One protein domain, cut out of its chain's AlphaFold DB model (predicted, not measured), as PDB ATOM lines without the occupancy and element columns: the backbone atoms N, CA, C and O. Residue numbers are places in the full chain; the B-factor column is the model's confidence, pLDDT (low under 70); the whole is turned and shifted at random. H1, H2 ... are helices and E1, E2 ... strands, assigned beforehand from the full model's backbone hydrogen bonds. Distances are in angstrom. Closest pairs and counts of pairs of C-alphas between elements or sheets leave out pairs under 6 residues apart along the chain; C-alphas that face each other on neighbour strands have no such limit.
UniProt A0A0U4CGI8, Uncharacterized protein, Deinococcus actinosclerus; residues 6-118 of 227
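This is residues 6 to 118 of the 227 residues of an uncharacterized protein of Deinococcus actinosclerus (UniProt A0A0U4CGI8). One long helix, H2, is the spine of an elongated body: a small three-stranded sheet packs along its residues 46 to 57, and H3, H4 and H5 gather round its far end. There H3 and H4 pack on one side of H2 and H5 crosses it on another, while little H1 lies beyond the sheet at the opposite end of the body. The 113 printed residues run E1, E2, E3, H1, H2, H3, H4, H5; the sheet, order E1, E3, E2, is mixed, and the class is mostly helix. The whole is loose, with a radius of gyration of the C-alphas of 16.6 A and spans of 52 by 28 by 25 A.

E1, residues 6 to 9, is an edge strand, parallel to E3, residues 25 to 29, with N 7 and O 26 2.8 A apart, within hydrogen-bond range. E2, residues 17 to 20, is the other edge strand; it forms an antiparallel hairpin with E3, with N 18 and O 27 at 2.9 A. H1, residues 30 to 34, only grazes the sheet. H2, residues 40 to 69, is on one face of the sheet, two layers of helix and strands, at a height over the sheet of 9.3 A. It lies over E3 and E2 and runs along the strands, at 8 degrees to E2 on the local plane; the closest C-alphas of E2 and H2 are those of Phe 19 and Glu 53, 5.5 A apart. H2 is also the hub, touching three helices in mostly crossed packing. H3, residues 74 to 81, and H2 only just touch, with 3 pairs of C-alphas within 8 A, the closest those of Leu 67 and Ile 77 at 6.7 A. H4, residues 88 to 94, touches H2 at a steep tilt of 50 degrees, with the C-alphas of Arg 65 and Ala 93 closest at 4.5 A. H5, residues 103 to 115, touches H2 about perpendicular at 79 degrees, with the C-alphas of Ala 63 and Ala 108 closest at 4.9 A. Every O i to N i+4 pair is within hydrogen-bond range in H2, H3, H4 and H5; in H1 it is 0 of 1, with 2 of 2 O i to N i+3 pairs within range.

E1 begins at C-alpha 6 (147.391, 198.393, 144.082). E3 is 13.0 A long. H2 is 42.5 A long, from C-alpha 40 (153.013, 209.264, 125.208) to C-alpha 69. H5 is 19.0 A long and ends at C-alpha 115 (134.017, 183.335, 135.421).

The C-alphas of Lys 36 and Gly 71 are the two farthest apart, at 52.0 A. The printed part has no cut and no long link. The mean pLDDT of the printed part is 94.0, and no printed residue is under 70.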
ATOM      1  N   PHE A   6     146.516 198.077 145.207       95.19
ATOM      2  CA  PHE A   6     147.391 198.393 144.082       95.19
ATOM      3  C   PHE A   6     148.854 198.116 144.430       95.19
ATOM      4  O   PHE A   6     149.349 198.580 145.459       95.19
ATOM      5  N   VAL A   7     149.550 197.368 143.574       94.94
ATOM      6  CA  VAL A   7     150.955 196.996 143.762       94.94
ATOM      7  C   VAL A   7     151.745 197.280 142.489       94.94
ATOM      8  O   VAL A   7     151.404 196.814 141.405       94.94
ATOM      9  N   LEU A   8     152.853 198.001 142.640       92.06
ATOM     10  CA  LEU A   8     153.890 198.091 141.617       92.06
ATOM     11  C   LEU A   8     154.941 197.022 141.895       92.06
ATOM     12  O   LEU A   8     155.497 196.961 142.991       92.06
ATOM     13  N   LYS A   9     155.200 196.164 140.911       91.69
ATOM     14  CA  LYS A   9     156.182 195.085 141.034       91.69
ATOM     15  C   LYS A   9     156.871 194.873 139.697       91.69
ATOM     16  O   LYS A   9     156.205 194.917 138.670       91.69
ATOM     17  N   LEU A  10     158.171 194.589 139.705       90.56
ATOM     18  CA  LEU A  10     158.872 194.195 138.487       90.56
ATOM     19  C   LEU A  10     158.333 192.836 138.013       90.56
ATOM     20  O   LEU A  10     158.329 191.865 138.777       90.56
ATOM     21  N   MET A  11     157.855 192.786 136.773       89.06
ATOM     22  CA  MET A  11     157.325 191.581 136.126       89.06
ATOM     23  C   MET A  11     158.136 191.286 134.859       89.06
ATOM     24  O   MET A  11     158.933 192.117 134.426       89.06
ATOM     25  N   ASP A  12     157.957 190.103 134.269       84.62
ATOM     26  CA  ASP A  12     158.542 189.815 132.957       84.62
ATOM     27  C   ASP A  12     158.044 190.808 131.891       84.62
ATOM     28  O   ASP A  12     156.944 191.351 131.992       84.62
ATOM     29  N   GLU A  13     158.853 191.039 130.854       74.00
ATOM     30  CA  GLU A  13     158.570 192.028 129.799       74.00
ATOM     31  C   GLU A  13     157.244 191.776 129.056       74.00
ATOM     32  O   GLU A  13     156.643 192.706 128.515       74.00
ATOM     33  N   ALA A  14     156.776 190.524 129.021       76.38
ATOM     34  CA  ALA A  14     155.533 190.159 128.352       76.38
ATOM     35  C   ALA A  14     154.291 190.475 129.203       76.38
ATOM     36  O   ALA A  14     153.200 190.643 128.651       76.38
ATOM     37  N   THR A  15     154.446 190.603 130.522       84.94
ATOM     38  CA  THR A  15     153.346 190.844 131.455       84.94
ATOM     39  C   THR A  15     153.326 192.298 131.908       84.94
ATOM     40  O   THR A  15     154.202 192.772 132.633       84.94
ATOM     41  N   ARG A  16     152.285 193.027 131.495       90.25
ATOM     42  CA  ARG A  16     152.112 194.450 131.833       90.25
ATOM     43  C   ARG A  16     151.350 194.662 133.137       90.25
ATOM     44  O   ARG A  16     151.620 195.626 133.847       90.25
ATOM     45  N   GLY A  17     150.424 193.767 133.463       93.81
ATOM     46  CA  GLY A  17     149.639 193.823 134.687       93.81
ATOM     47  C   GLY A  17     148.827 192.554 134.902       93.81
ATOM     48  O   GLY A  17     148.794 191.674 134.043       93.81
ATOM     49  N   THR A  18     148.243 192.433 136.090       94.56
ATOM     50  CA  THR A  18     147.333 191.342 136.446       94.56
ATOM     51  C   THR A  18     146.467 191.709 137.647       94.56
ATOM     52  O   THR A  18     146.946 192.293 138.623       94.56
ATOM     53  N   PHE A  19     145.204 191.296 137.619       96.56
ATOM     54  CA  PHE A  19     144.343 191.229 138.791       96.56
ATOM     55  C   PHE A  19     144.267 189.805 139.371       96.56
ATOM     56  O   PHE A  19     143.872 188.843 138.711       96.56
ATOM     57  N   SER A  20     144.591 189.671 140.659       95.19
ATOM     58  CA  SER A  20     144.411 188.438 141.427       95.19
ATOM     59  C   SER A  20     143.098 188.471 142.204       95.19
ATOM     60  O   SER A  20     142.973 189.196 143.191       95.19
ATOM     61  N   ALA A  21     142.146 187.620 141.818       93.38
ATOM     62  CA  ALA A  21     140.860 187.480 142.501       93.38
ATOM     63  C   ALA A  21     140.989 186.994 143.957       93.38
ATOM     64  O   ALA A  21     140.236 187.424 144.823       93.38
ATOM     65  N   THR A  22     141.935 186.097 144.250       92.25
ATOM     66  CA  THR A  22     142.085 185.512 145.593       92.25
ATOM     67  C   THR A  22     142.777 186.459 146.566       92.25
ATOM     68  O   THR A  22     142.343 186.576 147.709       92.25
ATOM     69  N   ALA A  23     143.824 187.158 146.116       93.56
ATOM     70  CA  ALA A  23     144.501 188.177 146.917       93.56
ATOM     71  C   ALA A  23     143.749 189.519 146.923       93.56
ATOM     72  O   ALA A  23     143.992 190.360 147.784       93.56
ATOM     73  N   TRP A  24     142.834 189.706 145.967       95.75
ATOM     74  CA  TRP A  24     142.175 190.973 145.670       95.75
ATOM     75  C   TRP A  24     143.180 192.107 145.403       95.75
ATOM     76  O   TRP A  24     143.073 193.216 145.934       95.75
ATOM     77  N   THR A  25     144.186 191.801 144.581       96.69
ATOM     78  CA  THR A  25     145.335 192.674 144.305       96.69
ATOM     79  C   THR A  25     145.452 192.940 142.813       96.69
ATOM     80  O   THR A  25     145.454 192.001 142.020       96.69
ATOM     81  N   LEU A  26     145.609 194.209 142.447       96.12
ATOM     82  CA  LEU A  26     145.976 194.656 141.110       96.12
ATOM     83  C   LEU A  26     147.481 194.922 141.096       96.12
ATOM     84  O   LEU A  26     147.965 195.771 141.841       96.12
ATOM     85  N   THR A  27     148.218 194.205 140.254       95.94
ATOM     86  CA  THR A  27     149.655 194.417 140.054       95.94
ATOM     87  C   THR A  27     149.906 195.017 138.677       95.94
ATOM     88  O   THR A  27     149.394 194.489 137.695       95.94
ATOM     89  N   VAL A  28     150.705 196.080 138.592       94.19
ATOM     90  CA  VAL A  28     151.210 196.622 137.317       94.19
ATOM     91  C   VAL A  28     152.729 196.536 137.302       94.19
ATOM     92  O   VAL A  28     153.382 196.738 138.333       94.19
ATOM     93  N   ASN A  29     153.284 196.217 136.132       92.75
ATOM     94  CA  ASN A  29     154.719 196.084 135.947       92.75
ATOM     95  C   ASN A  29     155.418 197.420 136.239       92.75
ATOM     96  O   ASN A  29     155.139 198.440 135.606       92.75
ATOM     97  N   SER A  30     156.327 197.411 137.213       90.06
ATOM     98  CA  SER A  30     157.034 198.612 137.651       90.06
ATOM     99  C   SER A  30     158.128 199.068 136.686       90.06
ATOM    100  O   SER A  30     158.651 200.161 136.877       90.06
ATOM    101  N   ASP A  31     158.475 198.275 135.666       86.38
ATOM    102  CA  ASP A  31     159.513 198.621 134.684       86.38
ATOM    103  C   ASP A  31     159.250 199.970 133.989       86.38
ATOM    104  O   ASP A  31     160.171 200.745 133.739       86.38
ATOM    105  N   PHE A  32     157.973 200.322 133.801       81.94
ATOM    106  CA  PHE A  32     157.560 201.641 133.310       81.94
ATOM    107  C   PHE A  32     158.166 202.804 134.123       81.94
ATOM    108  O   PHE A  32     158.535 203.826 133.551       81.94
ATOM    109  N   PHE A  33     158.320 202.641 135.440       81.75
ATOM    110  CA  PHE A  33     158.843 203.675 136.341       81.75
ATOM    111  C   PHE A  33     160.370 203.712 136.423       81.75
ATOM    112  O   PHE A  33     160.923 204.593 137.077       81.75
ATOM    113  N   HIS A  34     161.069 202.778 135.779       82.31
ATOM    114  CA  HIS A  34     162.528 202.821 135.673       82.31
ATOM    115  C   HIS A  34     163.003 203.675 134.490       82.31
ATOM    116  O   HIS A  34     164.205 203.899 134.329       82.31
ATOM    117  N   GLN A  35     162.080 204.170 133.665       75.69
ATOM    118  CA  GLN A  35     162.406 205.026 132.535       75.69
ATOM    119  C   GLN A  35     162.593 206.471 132.997       75.69
ATOM    120  O   GLN A  35     161.794 206.998 133.768       75.69
ATOM    121  N   LYS A  36     163.657 207.121 132.513       79.06
ATOM    122  CA  LYS A  36     163.965 208.520 132.850       79.06
ATOM    123  C   LYS A  36     162.862 209.474 132.374       79.06
ATOM    124  O   LYS A  36     162.545 210.430 133.071       79.06
ATOM    125  N   GLU A  37     162.291 209.191 131.207       83.94
ATOM    126  CA  GLU A  37     161.163 209.902 130.605       83.94
ATOM    127  C   GLU A  37     160.256 208.872 129.922       83.94
ATOM    128  O   GLU A  37     160.751 207.961 129.257       83.94
ATOM    129  N   ALA A  38     158.940 209.005 130.091       82.81
ATOM    130  CA  ALA A  38     157.962 208.136 129.448       82.81
ATOM    131  C   ALA A  38     157.387 208.818 128.204       82.81
ATOM    132  O   ALA A  38     156.883 209.938 128.269       82.81
ATOM    133  N   THR A  39     157.421 208.124 127.070       85.81
ATOM    134  CA  THR A  39     156.730 208.564 125.852       85.81
ATOM    135  C   THR A  39     155.212 208.512 126.032       85.81
ATOM    136  O   THR A  39     154.689 207.730 126.831       85.81
ATOM    137  N   GLU A  40     154.481 209.283 125.226       83.25
ATOM    138  CA  GLU A  40     153.013 209.264 125.208       83.25
ATOM    139  C   GLU A  40     152.449 207.844 125.025       83.25
ATOM    140  O   GLU A  40     151.546 207.434 125.751       83.25
ATOM    141  N   GLN A  41     153.039 207.048 124.126       84.31
ATOM    142  CA  GLN A  41     152.632 205.658 123.892       84.31
ATOM    143  C   GLN A  41     152.845 204.768 125.123       84.31
ATOM    144  O   GLN A  41     152.027 203.890 125.405       84.31
ATOM    145  N   GLN A  42     153.926 204.985 125.874       85.94
ATOM    146  CA  GLN A  42     154.188 204.236 127.103       85.94
ATOM    147  C   GLN A  42     153.208 204.628 128.211       85.94
ATOM    148  O   GLN A  42     152.680 203.740 128.880       85.94
ATOM    149  N   ILE A  43     152.902 205.924 128.357       86.88
ATOM    150  CA  ILE A  43     151.883 206.407 129.302       86.88
ATOM    151  C   ILE A  43     150.515 205.820 128.945       86.88
ATOM    152  O   ILE A  43     149.829 205.269 129.807       86.88
ATOM    153  N   GLN A  44     150.138 205.854 127.666       86.25
ATOM    154  CA  GLN A  44     148.889 205.267 127.189       86.25
ATOM    155  C   GLN A  44     148.826 203.766 127.472       86.25
ATOM    156  O   GLN A  44     147.823 203.281 127.990       86.25
ATOM    157  N   SER A  45     149.897 203.026 127.180       87.75
ATOM    158  CA  SER A  45     149.973 201.591 127.465       87.75
ATOM    159  C   SER A  45     149.843 201.288 128.962       87.75
ATOM    160  O   SER A  45     149.160 200.332 129.337       87.75
ATOM    161  N   PHE A  46     150.480 202.090 129.821       89.25
ATOM    162  CA  PHE A  46     150.369 201.961 131.273       89.25
ATOM    163  C   PHE A  46     148.927 202.191 131.745       89.25
ATOM    164  O   PHE A  46     148.364 201.337 132.430       89.25
ATOM    165  N   LEU A  47     148.297 203.294 131.323       90.88
ATOM    166  CA  LEU A  47     146.919 203.628 131.696       90.88
ATOM    167  C   LEU A  47     145.916 202.591 131.186       90.88
ATOM    168  O   LEU A  47     145.052 202.160 131.944       90.88
ATOM    169  N   LEU A  48     146.056 202.144 129.932       91.81
ATOM    170  CA  LEU A  48     145.237 201.069 129.367       91.81
ATOM    171  C   LEU A  48     145.307 199.814 130.237       91.81
ATOM    172  O   LEU A  48     144.273 199.252 130.580       91.81
ATOM    173  N   THR A  49     146.515 199.410 130.630       93.00
ATOM    174  CA  THR A  49     146.720 198.237 131.489       93.00
ATOM    175  C   THR A  49     146.069 198.443 132.857       93.00
ATOM    176  O   THR A  49     145.306 197.597 133.311       93.00
ATOM    177  N   LEU A  50     146.314 199.588 133.500       93.31
ATOM    178  CA  LEU A  50     145.762 199.898 134.816       93.31
ATOM    179  C   LEU A  50     144.228 199.853 134.823       93.31
ATOM    180  O   LEU A  50     143.635 199.191 135.674       93.31
ATOM    181  N   PHE A  51     143.583 200.540 133.875       94.31
ATOM    182  CA  PHE A  51     142.123 200.579 133.797       94.31
ATOM    183  C   PHE A  51     141.522 199.222 133.420       94.31
ATOM    184  O   PHE A  51     140.463 198.876 133.940       94.31
ATOM    185  N   HIS A  52     142.198 198.443 132.571       95.25
ATOM    186  CA  HIS A  52     141.774 197.093 132.207       95.25
ATOM    187  C   HIS A  52     141.751 196.167 133.433       95.25
ATOM    188  O   HIS A  52     140.709 195.606 133.773       95.25
ATOM    189  N   GLU A  53     142.858 196.090 134.176       95.88
ATOM    190  CA  GLU A  53     142.941 195.235 135.367       95.88
ATOM    191  C   GLU A  53     142.023 195.721 136.502       95.88
ATOM    192  O   GLU A  53     141.422 194.920 137.223       95.88
ATOM    193  N   ALA A  54     141.855 197.040 136.653       95.69
ATOM    194  CA  ALA A  54     140.920 197.609 137.625       95.69
ATOM    195  C   ALA A  54     139.478 197.229 137.289       95.69
ATOM    196  O   ALA A  54     138.674 196.956 138.188       95.69
ATOM    197  N   ARG A  55     139.153 197.155 135.995       96.81
ATOM    198  CA  ARG A  55     137.828 196.750 135.551       96.81
ATOM    199  C   ARG A  55     137.540 195.287 135.873       96.81
ATOM    200  O   ARG A  55     136.433 195.006 136.324       96.81
ATOM    201  N   HIS A  56     138.517 194.383 135.784       97.44
ATOM    202  CA  HIS A  56     138.336 193.003 136.254       97.44
ATOM    203  C   HIS A  56     137.965 192.909 137.739       97.44
ATOM    204  O   HIS A  56     137.090 192.118 138.108       97.44
ATOM    205  N   ALA A  57     138.561 193.743 138.595       97.06
ATOM    206  CA  ALA A  57     138.196 193.787 140.012       97.06
ATOM    207  C   ALA A  57     136.737 194.235 140.221       97.06
ATOM    208  O   ALA A  57     135.998 193.624 140.998       97.06
ATOM    209  N   ASP A  58     136.298 195.271 139.503       97.06
ATOM    210  CA  ASP A  58     134.927 195.783 139.590       97.06
ATOM    211  C   ASP A  58     133.889 194.807 139.009       97.06
ATOM    212  O   ASP A  58     132.839 194.577 139.618       97.06
ATOM    213  N   GLN A  59     134.199 194.168 137.877       97.75
ATOM    214  CA  GLN A  59     133.376 193.120 137.267       97.75
ATOM    215  C   GLN A  59     133.184 191.947 138.229       97.75
ATOM    216  O   GLN A  59     132.051 191.528 138.481       97.75
ATOM    217  N   LEU A  60     134.276 191.446 138.821       97.81
ATOM    218  CA  LEU A  60     134.205 190.343 139.770       97.81
ATOM    219  C   LEU A  60     133.411 190.740 141.017       97.81
ATOM    220  O   LEU A  60     132.521 189.998 141.429       97.81
ATOM    221  N   PHE A  61     133.661 191.921 141.594       98.19
ATOM    222  CA  PHE A  61     132.873 192.405 142.732       98.19
ATOM    223  C   PHE A  61     131.382 192.496 142.393       98.19
ATOM    224  O   PHE A  61     130.525 192.126 143.195       98.19
ATOM    225  N   THR A  62     131.061 192.952 141.187       98.44
ATOM    226  CA  THR A  62     129.687 193.057 140.702       98.44
ATOM    227  C   THR A  62     129.033 191.684 140.528       98.44
ATOM    228  O   THR A  62     127.888 191.507 140.946       98.44
ATOM    229  N   ALA A  63     129.766 190.678 140.044       98.38
ATOM    230  CA  ALA A  63     129.298 189.291 140.010       98.38
ATOM    231  C   ALA A  63     129.028 188.729 141.423       98.38
ATOM    232  O   ALA A  63     128.021 188.051 141.638       98.38
ATOM    233  N   LEU A  64     129.862 189.060 142.419       98.56
ATOM    234  CA  LEU A  64     129.611 188.684 143.819       98.56
ATOM    235  C   LEU A  64     128.339 189.347 144.368       98.56
ATOM    236  O   LEU A  64     127.545 188.699 145.051       98.56
ATOM    237  N   ARG A  65     128.108 190.628 144.051       98.69
ATOM    238  CA  ARG A  65     126.885 191.350 144.447       98.69
ATOM    239  C   ARG A  65     125.635 190.777 143.781       98.69
ATOM    240  O   ARG A  65     124.572 190.772 144.399       98.69
ATOM    241  N   TYR A  66     125.752 190.295 142.547       98.69
ATOM    242  CA  TYR A  66     124.677 189.579 141.863       98.69
ATOM    243  C   TYR A  66     124.335 188.266 142.573       98.69
ATOM    244  O   TYR A  66     123.168 188.015 142.860       98.69
ATOM    245  N   LEU A  67     125.339 187.471 142.966       98.69
ATOM    246  CA  LEU A  67     125.103 186.268 143.775       98.69
ATOM    247  C   LEU A  67     124.427 186.599 145.114       98.69
ATOM    248  O   LEU A  67     123.488 185.910 145.512       98.69
ATOM    249  N   ALA A  68     124.847 187.678 145.779       98.69
ATOM    250  CA  ALA A  68     124.174 188.170 146.979       98.69
ATOM    251  C   ALA A  68     122.707 188.560 146.708       98.69
ATOM    252  O   ALA A  68     121.828 188.229 147.499       98.69
ATOM    253  N   GLY A  69     122.421 189.204 145.571       98.56
ATOM    254  CA  GLY A  69     121.060 189.552 145.147       98.56
ATOM    255  C   GLY A  69     120.176 188.357 144.788       98.56
ATOM    256  O   GLY A  69     118.959 188.447 144.912       98.56
ATOM    257  N   LEU A  70     120.771 187.213 144.439       98.38
ATOM    258  CA  LEU A  70     120.079 185.920 144.344       98.38
ATOM    259  C   LEU A  70     119.814 185.267 145.717       98.38
ATOM    260  O   LEU A  70     119.356 184.125 145.779       98.38
ATOM    261  N   GLY A  71     120.151 185.940 146.821       98.44
ATOM    262  CA  GLY A  71     119.993 185.422 148.180       98.44
ATOM    263  C   GLY A  71     121.067 184.413 148.598       98.44
ATOM    264  O   GLY A  71     120.863 183.666 149.555       98.44
ATOM    265  N   ARG A  72     122.209 184.344 147.896       98.62
ATOM    266  CA  ARG A  72     123.320 183.464 148.293       98.62
ATOM    267  C   ARG A  72     123.991 183.975 149.566       98.62
ATOM    268  O   ARG A  72     124.309 185.152 149.696       98.62
ATOM    269  N   THR A  73     124.281 183.058 150.483       98.50
ATOM    270  CA  THR A  73     125.096 183.317 151.679       98.50
ATOM    271  C   THR A  73     126.587 183.394 151.337       98.50
ATOM    272  O   THR A  73     127.026 182.856 150.319       98.50
ATOM    273  N   ALA A  74     127.401 183.959 152.236       98.44
ATOM    274  CA  ALA A  74     128.862 184.005 152.090       98.44
ATOM    275  C   ALA A  74     129.482 182.630 151.774       98.44
ATOM    276  O   ALA A  74     130.349 182.508 150.910       98.44
ATOM    277  N   ARG A  75     129.004 181.570 152.445       98.38
ATOM    278  CA  ARG A  75     129.488 180.194 152.251       98.38
ATOM    279  C   ARG A  75     129.135 179.642 150.870       98.38
ATOM    280  O   ARG A  75     129.944 178.943 150.269       98.38
ATOM    281  N   GLN A  76     127.941 179.954 150.369       98.50
ATOM    282  CA  GLN A  76     127.523 179.543 149.028       98.50
ATOM    283  C   GLN A  76     128.318 180.296 147.955       98.50
ATOM    284  O   GLN A  76     128.838 179.664 147.041       98.50
ATOM    285  N   ILE A  77     128.509 181.613 148.118       98.44
ATOM    286  CA  ILE A  77     129.360 182.420 147.229       98.44
ATOM    287  C   ILE A  77     130.782 181.849 147.186       98.44
ATOM    288  O   ILE A  77     131.331 181.638 146.105       98.44
ATOM    289  N   ALA A  78     131.368 181.529 148.340       96.62
ATOM    290  CA  ALA A  78     132.693 180.921 148.428       96.62
ATOM    291  C   ALA A  78     132.775 179.565 147.709       96.62
ATOM    292  O   ALA A  78     133.722 179.294 146.972       96.62
ATOM    293  N   ALA A  79     131.759 178.712 147.867       96.62
ATOM    294  CA  ALA A  79     131.717 177.411 147.205       96.62
ATOM    295  C   ALA A  79     131.696 177.530 145.668       96.62
ATOM    296  O   ALA A  79     132.380 176.753 144.987       96.62
ATOM    297  N   GLU A  80     130.948 178.509 145.144       96.38
ATOM    298  CA  GLU A  80     130.807 178.783 143.709       96.38
ATOM    299  C   GLU A  80     132.046 179.470 143.108       96.38
ATOM    300  O   GLU A  80     132.477 179.115 142.015       96.38
ATOM    301  N   THR A  81     132.648 180.418 143.831       95.56
ATOM    302  CA  THR A  81     133.715 181.296 143.303       95.56
ATOM    303  C   THR A  81     135.131 180.907 143.725       95.56
ATOM    304  O   THR A  81     136.100 181.443 143.194       95.56
ATOM    305  N   LYS A  82     135.263 179.979 144.683       94.19
ATOM    306  CA  LYS A  82     136.526 179.593 145.344       94.19
ATOM    307  C   LYS A  82     137.218 180.718 146.119       94.19
ATOM    308  O   LYS A  82     138.347 180.536 146.564       94.19
ATOM    309  N   LEU A  83     136.543 181.848 146.322       95.44
ATOM    310  CA  LEU A  83     136.972 182.874 147.267       95.44
ATOM    311  C   LEU A  83     136.683 182.431 148.703       95.44
ATOM    312  O   LEU A  83     135.783 181.630 148.948       95.44
ATOM    313  N   ASP A  84     137.424 182.975 149.665       95.88
ATOM    314  CA  ASP A  84     137.171 182.709 151.078       95.88
ATOM    315  C   ASP A  84     135.861 183.383 151.529       95.88
ATOM    316  O   ASP A  84     135.620 184.558 151.242       95.88
ATOM    317  N   SER A  85     135.014 182.651 152.260       97.00
ATOM    318  CA  SER A  85     133.716 183.160 152.737       97.00
ATOM    319  C   SER A  85     133.825 184.334 153.716       97.00
ATOM    320  O   SER A  85     132.870 185.088 153.878       97.00
ATOM    321  N   THR A  86     134.975 184.495 154.361       96.38
ATOM    322  CA  THR A  86     135.294 185.592 155.281       96.38
ATOM    323  C   THR A  86     136.095 186.705 154.607       96.38
ATOM    324  O   THR A  86     136.394 187.720 155.237       96.38
ATOM    325  N   SER A  87     136.430 186.555 153.320       95.56
ATOM    326  CA  SER A  87     137.135 187.599 152.585       95.56
ATOM    327  C   SER A  87     136.308 188.886 152.543       95.56
ATOM    328  O   SER A  87     135.094 188.888 152.321       95.56
ATOM    329  N   LYS A  88     136.993 190.017 152.727       95.69
ATOM    330  CA  LYS A  88     136.392 191.352 152.672       95.69
ATOM    331  C   LYS A  88     135.540 191.611 151.412       95.69
ATOM    332  O   LYS A  88     134.437 192.127 151.594       95.69
ATOM    333  N   PRO A  89     135.949 191.250 150.174       96.44
ATOM    334  CA  PRO A  89     135.100 191.449 148.995       96.44
ATOM    335  C   PRO A  89     133.789 190.651 149.055       96.44
ATOM    336  O   PRO A  89     132.742 191.193 148.705       96.44
ATOM    337  N   VAL A  90     133.801 189.406 149.549       97.75
ATOM    338  CA  VAL A  90     132.574 188.599 149.704       97.75
ATOM    339  C   VAL A  90     131.637 189.230 150.733       97.75
ATOM    340  O   VAL A  90     130.453 189.418 150.457       97.75
ATOM    341  N   LEU A  91     132.162 189.624 151.897       97.62
ATOM    342  CA  LEU A  91     131.362 190.273 152.939       97.62
ATOM    343  C   LEU A  91     130.804 191.628 152.478       97.62
ATOM    344  O   LEU A  91     129.639 191.930 152.730       97.62
ATOM    345  N   ALA A  92     131.596 192.424 151.758       97.38
ATOM    346  CA  ALA A  92     131.167 193.708 151.209       97.38
ATOM    347  C   ALA A  92     130.087 193.555 150.125       97.38
ATOM    348  O   ALA A  92     129.186 194.392 150.037       97.38
ATOM    349  N   ALA A  93     130.143 192.490 149.319       98.06
ATOM    350  CA  ALA A  93     129.142 192.217 148.293       98.06
ATOM    351  C   ALA A  93     127.756 191.941 148.898       98.06
ATOM    352  O   ALA A  93     126.755 192.446 148.387       98.06
ATOM    353  N   LEU A  94     127.703 191.220 150.025       98.38
ATOM    354  CA  LEU A  94     126.463 190.919 150.753       98.38
ATOM    355  C   LEU A  94     125.755 192.167 151.292       98.38
ATOM    356  O   LEU A  94     124.534 192.173 151.402       98.38
ATOM    357  N   GLN A  95     126.499 193.233 151.598       97.94
ATOM    358  CA  GLN A  95     125.931 194.495 152.090       97.94
ATOM    359  C   GLN A  95     125.311 195.351 150.979       97.94
ATOM    360  O   GLN A  95     124.614 196.324 151.258       97.94
ATOM    361  N   LYS A  96     125.602 195.043 149.710       96.81
ATOM    362  CA  LYS A  96     125.157 195.830 148.554       96.81
ATOM    363  C   LYS A  96     124.696 194.909 147.420       96.81
ATOM    364  O   LYS A  96     125.273 194.991 146.332       96.81
ATOM    365  N   PRO A  97     123.693 194.039 147.632       98.12
ATOM    366  CA  PRO A  97     123.229 193.125 146.594       98.12
ATOM    367  C   PRO A  97     122.776 193.882 145.337       98.12
ATOM    368  O   PRO A  97     122.344 195.034 145.404       98.12
ATOM    369  N   VAL A  98     122.895 193.236 144.180       98.19
ATOM    370  CA  VAL A  98     122.341 193.728 142.910       98.19
ATOM    371  C   VAL A  98     121.114 192.896 142.573       98.19
ATOM    372  O   VAL A  98     121.216 191.675 142.497       98.19
ATOM    373  N   ALA A  99     119.969 193.547 142.359       98.19
ATOM    374  CA  ALA A  99     118.744 192.865 141.956       98.19
ATOM    375  C   ALA A  99     118.959 192.135 140.610       98.19
ATOM    376  O   ALA A  99     119.436 192.776 139.665       98.19
ATOM    377  N   PRO A 100     118.650 190.826 140.500       97.50
ATOM    378  CA  PRO A 100     118.949 190.029 139.304       97.50
ATOM    379  C   PRO A 100     118.313 190.544 138.007       97.50
ATOM    380  O   PRO A 100     118.891 190.379 136.937       97.50
ATOM    381  N   ASP A 101     117.140 191.164 138.107       97.00
ATOM    382  CA  ASP A 101     116.340 191.720 137.010       97.00
ATOM    383  C   ASP A 101     116.693 193.176 136.663       97.00
ATOM    384  O   ASP A 101     116.237 193.708 135.650       97.00
ATOM    385  N   SER A 102     117.534 193.830 137.467       98.19
ATOM    386  CA  SER A 102     118.038 195.164 137.143       98.19
ATOM    387  C   SER A 102     118.990 195.124 135.937       98.19
ATOM    388  O   SER A 102     119.659 194.110 135.717       98.19
ATOM    389  N   PRO A 103     119.163 196.238 135.198       98.00
ATOM    390  CA  PRO A 103     120.142 196.307 134.113       98.00
ATOM    391  C   PRO A 103     121.557 195.880 134.539       98.00
ATOM    392  O   PRO A 103     122.226 195.139 133.823       98.00
ATOM    393  N   LEU A 104     121.994 196.277 135.742       97.00
ATOM    394  CA  LEU A 104     123.283 195.850 136.292       97.00
ATOM    395  C   LEU A 104     123.299 194.351 136.627       97.00
ATOM    396  O   LEU A 104     124.330 193.712 136.461       97.00
ATOM    397  N   GLY A 105     122.176 193.785 137.080       98.31
ATOM    398  CA  GLY A 105     122.030 192.356 137.364       98.31
ATOM    399  C   GLY A 105     122.183 191.485 136.120       98.31
ATOM    400  O   GLY A 105     122.876 190.471 136.177       98.31
ATOM    401  N   ILE A 106     121.631 191.923 134.986       97.81
ATOM    402  CA  ILE A 106     121.765 191.234 133.692       97.81
ATOM    403  C   ILE A 106     123.236 191.189 133.253       97.81
ATOM    404  O   ILE A 106     123.749 190.125 132.909       97.81
ATOM    405  N   VAL A 107     123.943 192.321 133.324       97.25
ATOM    406  CA  VAL A 107     125.373 192.389 132.973       97.25
ATOM    407  C   VAL A 107     126.223 191.568 133.953       97.25
ATOM    408  O   VAL A 107     127.088 190.791 133.549       97.25
ATOM    409  N   ALA A 108     125.936 191.663 135.253       98.19
ATOM    410  CA  ALA A 108     126.626 190.894 136.285       98.19
ATOM    411  C   ALA A 108     126.454 189.377 136.108       98.19
ATOM    412  O   ALA A 108     127.390 188.614 136.365       98.19
ATOM    413  N   GLN A 109     125.275 188.934 135.658       98.12
ATOM    414  CA  GLN A 109     125.005 187.538 135.331       98.12
ATOM    415  C   GLN A 109     125.884 187.051 134.170       98.12
ATOM    416  O   GLN A 109     126.394 185.928 134.230       98.12
ATOM    417  N   GLU A 110     126.091 187.873 133.134       97.69
ATOM    418  CA  GLU A 110     126.967 187.541 132.000       97.69
ATOM    419  C   GLU A 110     128.409 187.300 132.476       97.69
ATOM    420  O   GLU A 110     128.984 186.241 132.204       97.69
ATOM    421  N   TRP A 111     128.959 188.217 133.280       98.00
ATOM    422  CA  TRP A 111     130.298 188.069 133.860       98.00
ATOM    423  C   TRP A 111     130.396 186.872 134.809       98.00
ATOM    424  O   TRP A 111     131.343 186.090 134.717       98.00
ATOM    425  N   TYR A 112     129.400 186.660 135.678       98.19
ATOM    426  CA  TYR A 112     129.343 185.472 136.535       98.19
ATOM    427  C   TYR A 112     129.388 184.181 135.707       98.19
ATOM    428  O   TYR A 112     130.126 183.250 136.037       98.19
ATOM    429  N   HIS A 113     128.618 184.104 134.621       98.06
ATOM    430  CA  HIS A 113     128.605 182.921 133.772       98.06
ATOM    431  C   HIS A 113     129.928 182.689 133.048       98.06
ATOM    432  O   HIS A 113     130.272 181.522 132.849       98.06
ATOM    433  N   SER A 114     130.657 183.753 132.705       97.44
ATOM    434  CA  SER A 114     132.009 183.658 132.153       97.44
ATOM    435  C   SER A 114     133.026 183.155 133.181       97.44
ATOM    436  O   SER A 114     133.746 182.194 132.916       97.44
ATOM    437  N   TYR A 115     133.050 183.726 134.391       96.31
ATOM    438  CA  TYR A 115     134.017 183.335 135.421       96.31
ATOM    439  C   TYR A 115     133.723 181.965 136.051       96.31
ATOM    440  O   TYR A 115     134.630 181.148 136.216       96.31
ATOM    441  N   PHE A 116     132.466 181.706 136.422       96.56
ATOM    442  CA  PHE A 116     132.106 180.607 137.332       96.56
ATOM    443  C   PHE A 116     130.970 179.720 136.822       96.56
ATOM    444  O   PHE A 116     130.890 178.549 137.192       96.56
ATOM    445  N   GLY A 117     130.088 180.259 135.981       95.69
ATOM    446  CA  GLY A 117     128.898 179.551 135.521       95.69
ATOM    447  C   GLY A 117     129.097 178.756 134.229       95.69
ATOM    448  O   GLY A 117     130.142 178.161 133.972       95.69
ATOM    449  N   LYS A 118     128.044 178.726 133.406       96.88
ATOM    450  CA  LYS A 118     127.940 177.864 132.216       96.88
ATOM    451  C   LYS A 118     129.026 178.090 131.153       96.88
ATOM    452  O   LYS A 118     129.350 177.153 130.433       96.88
TER     453      LYS A 118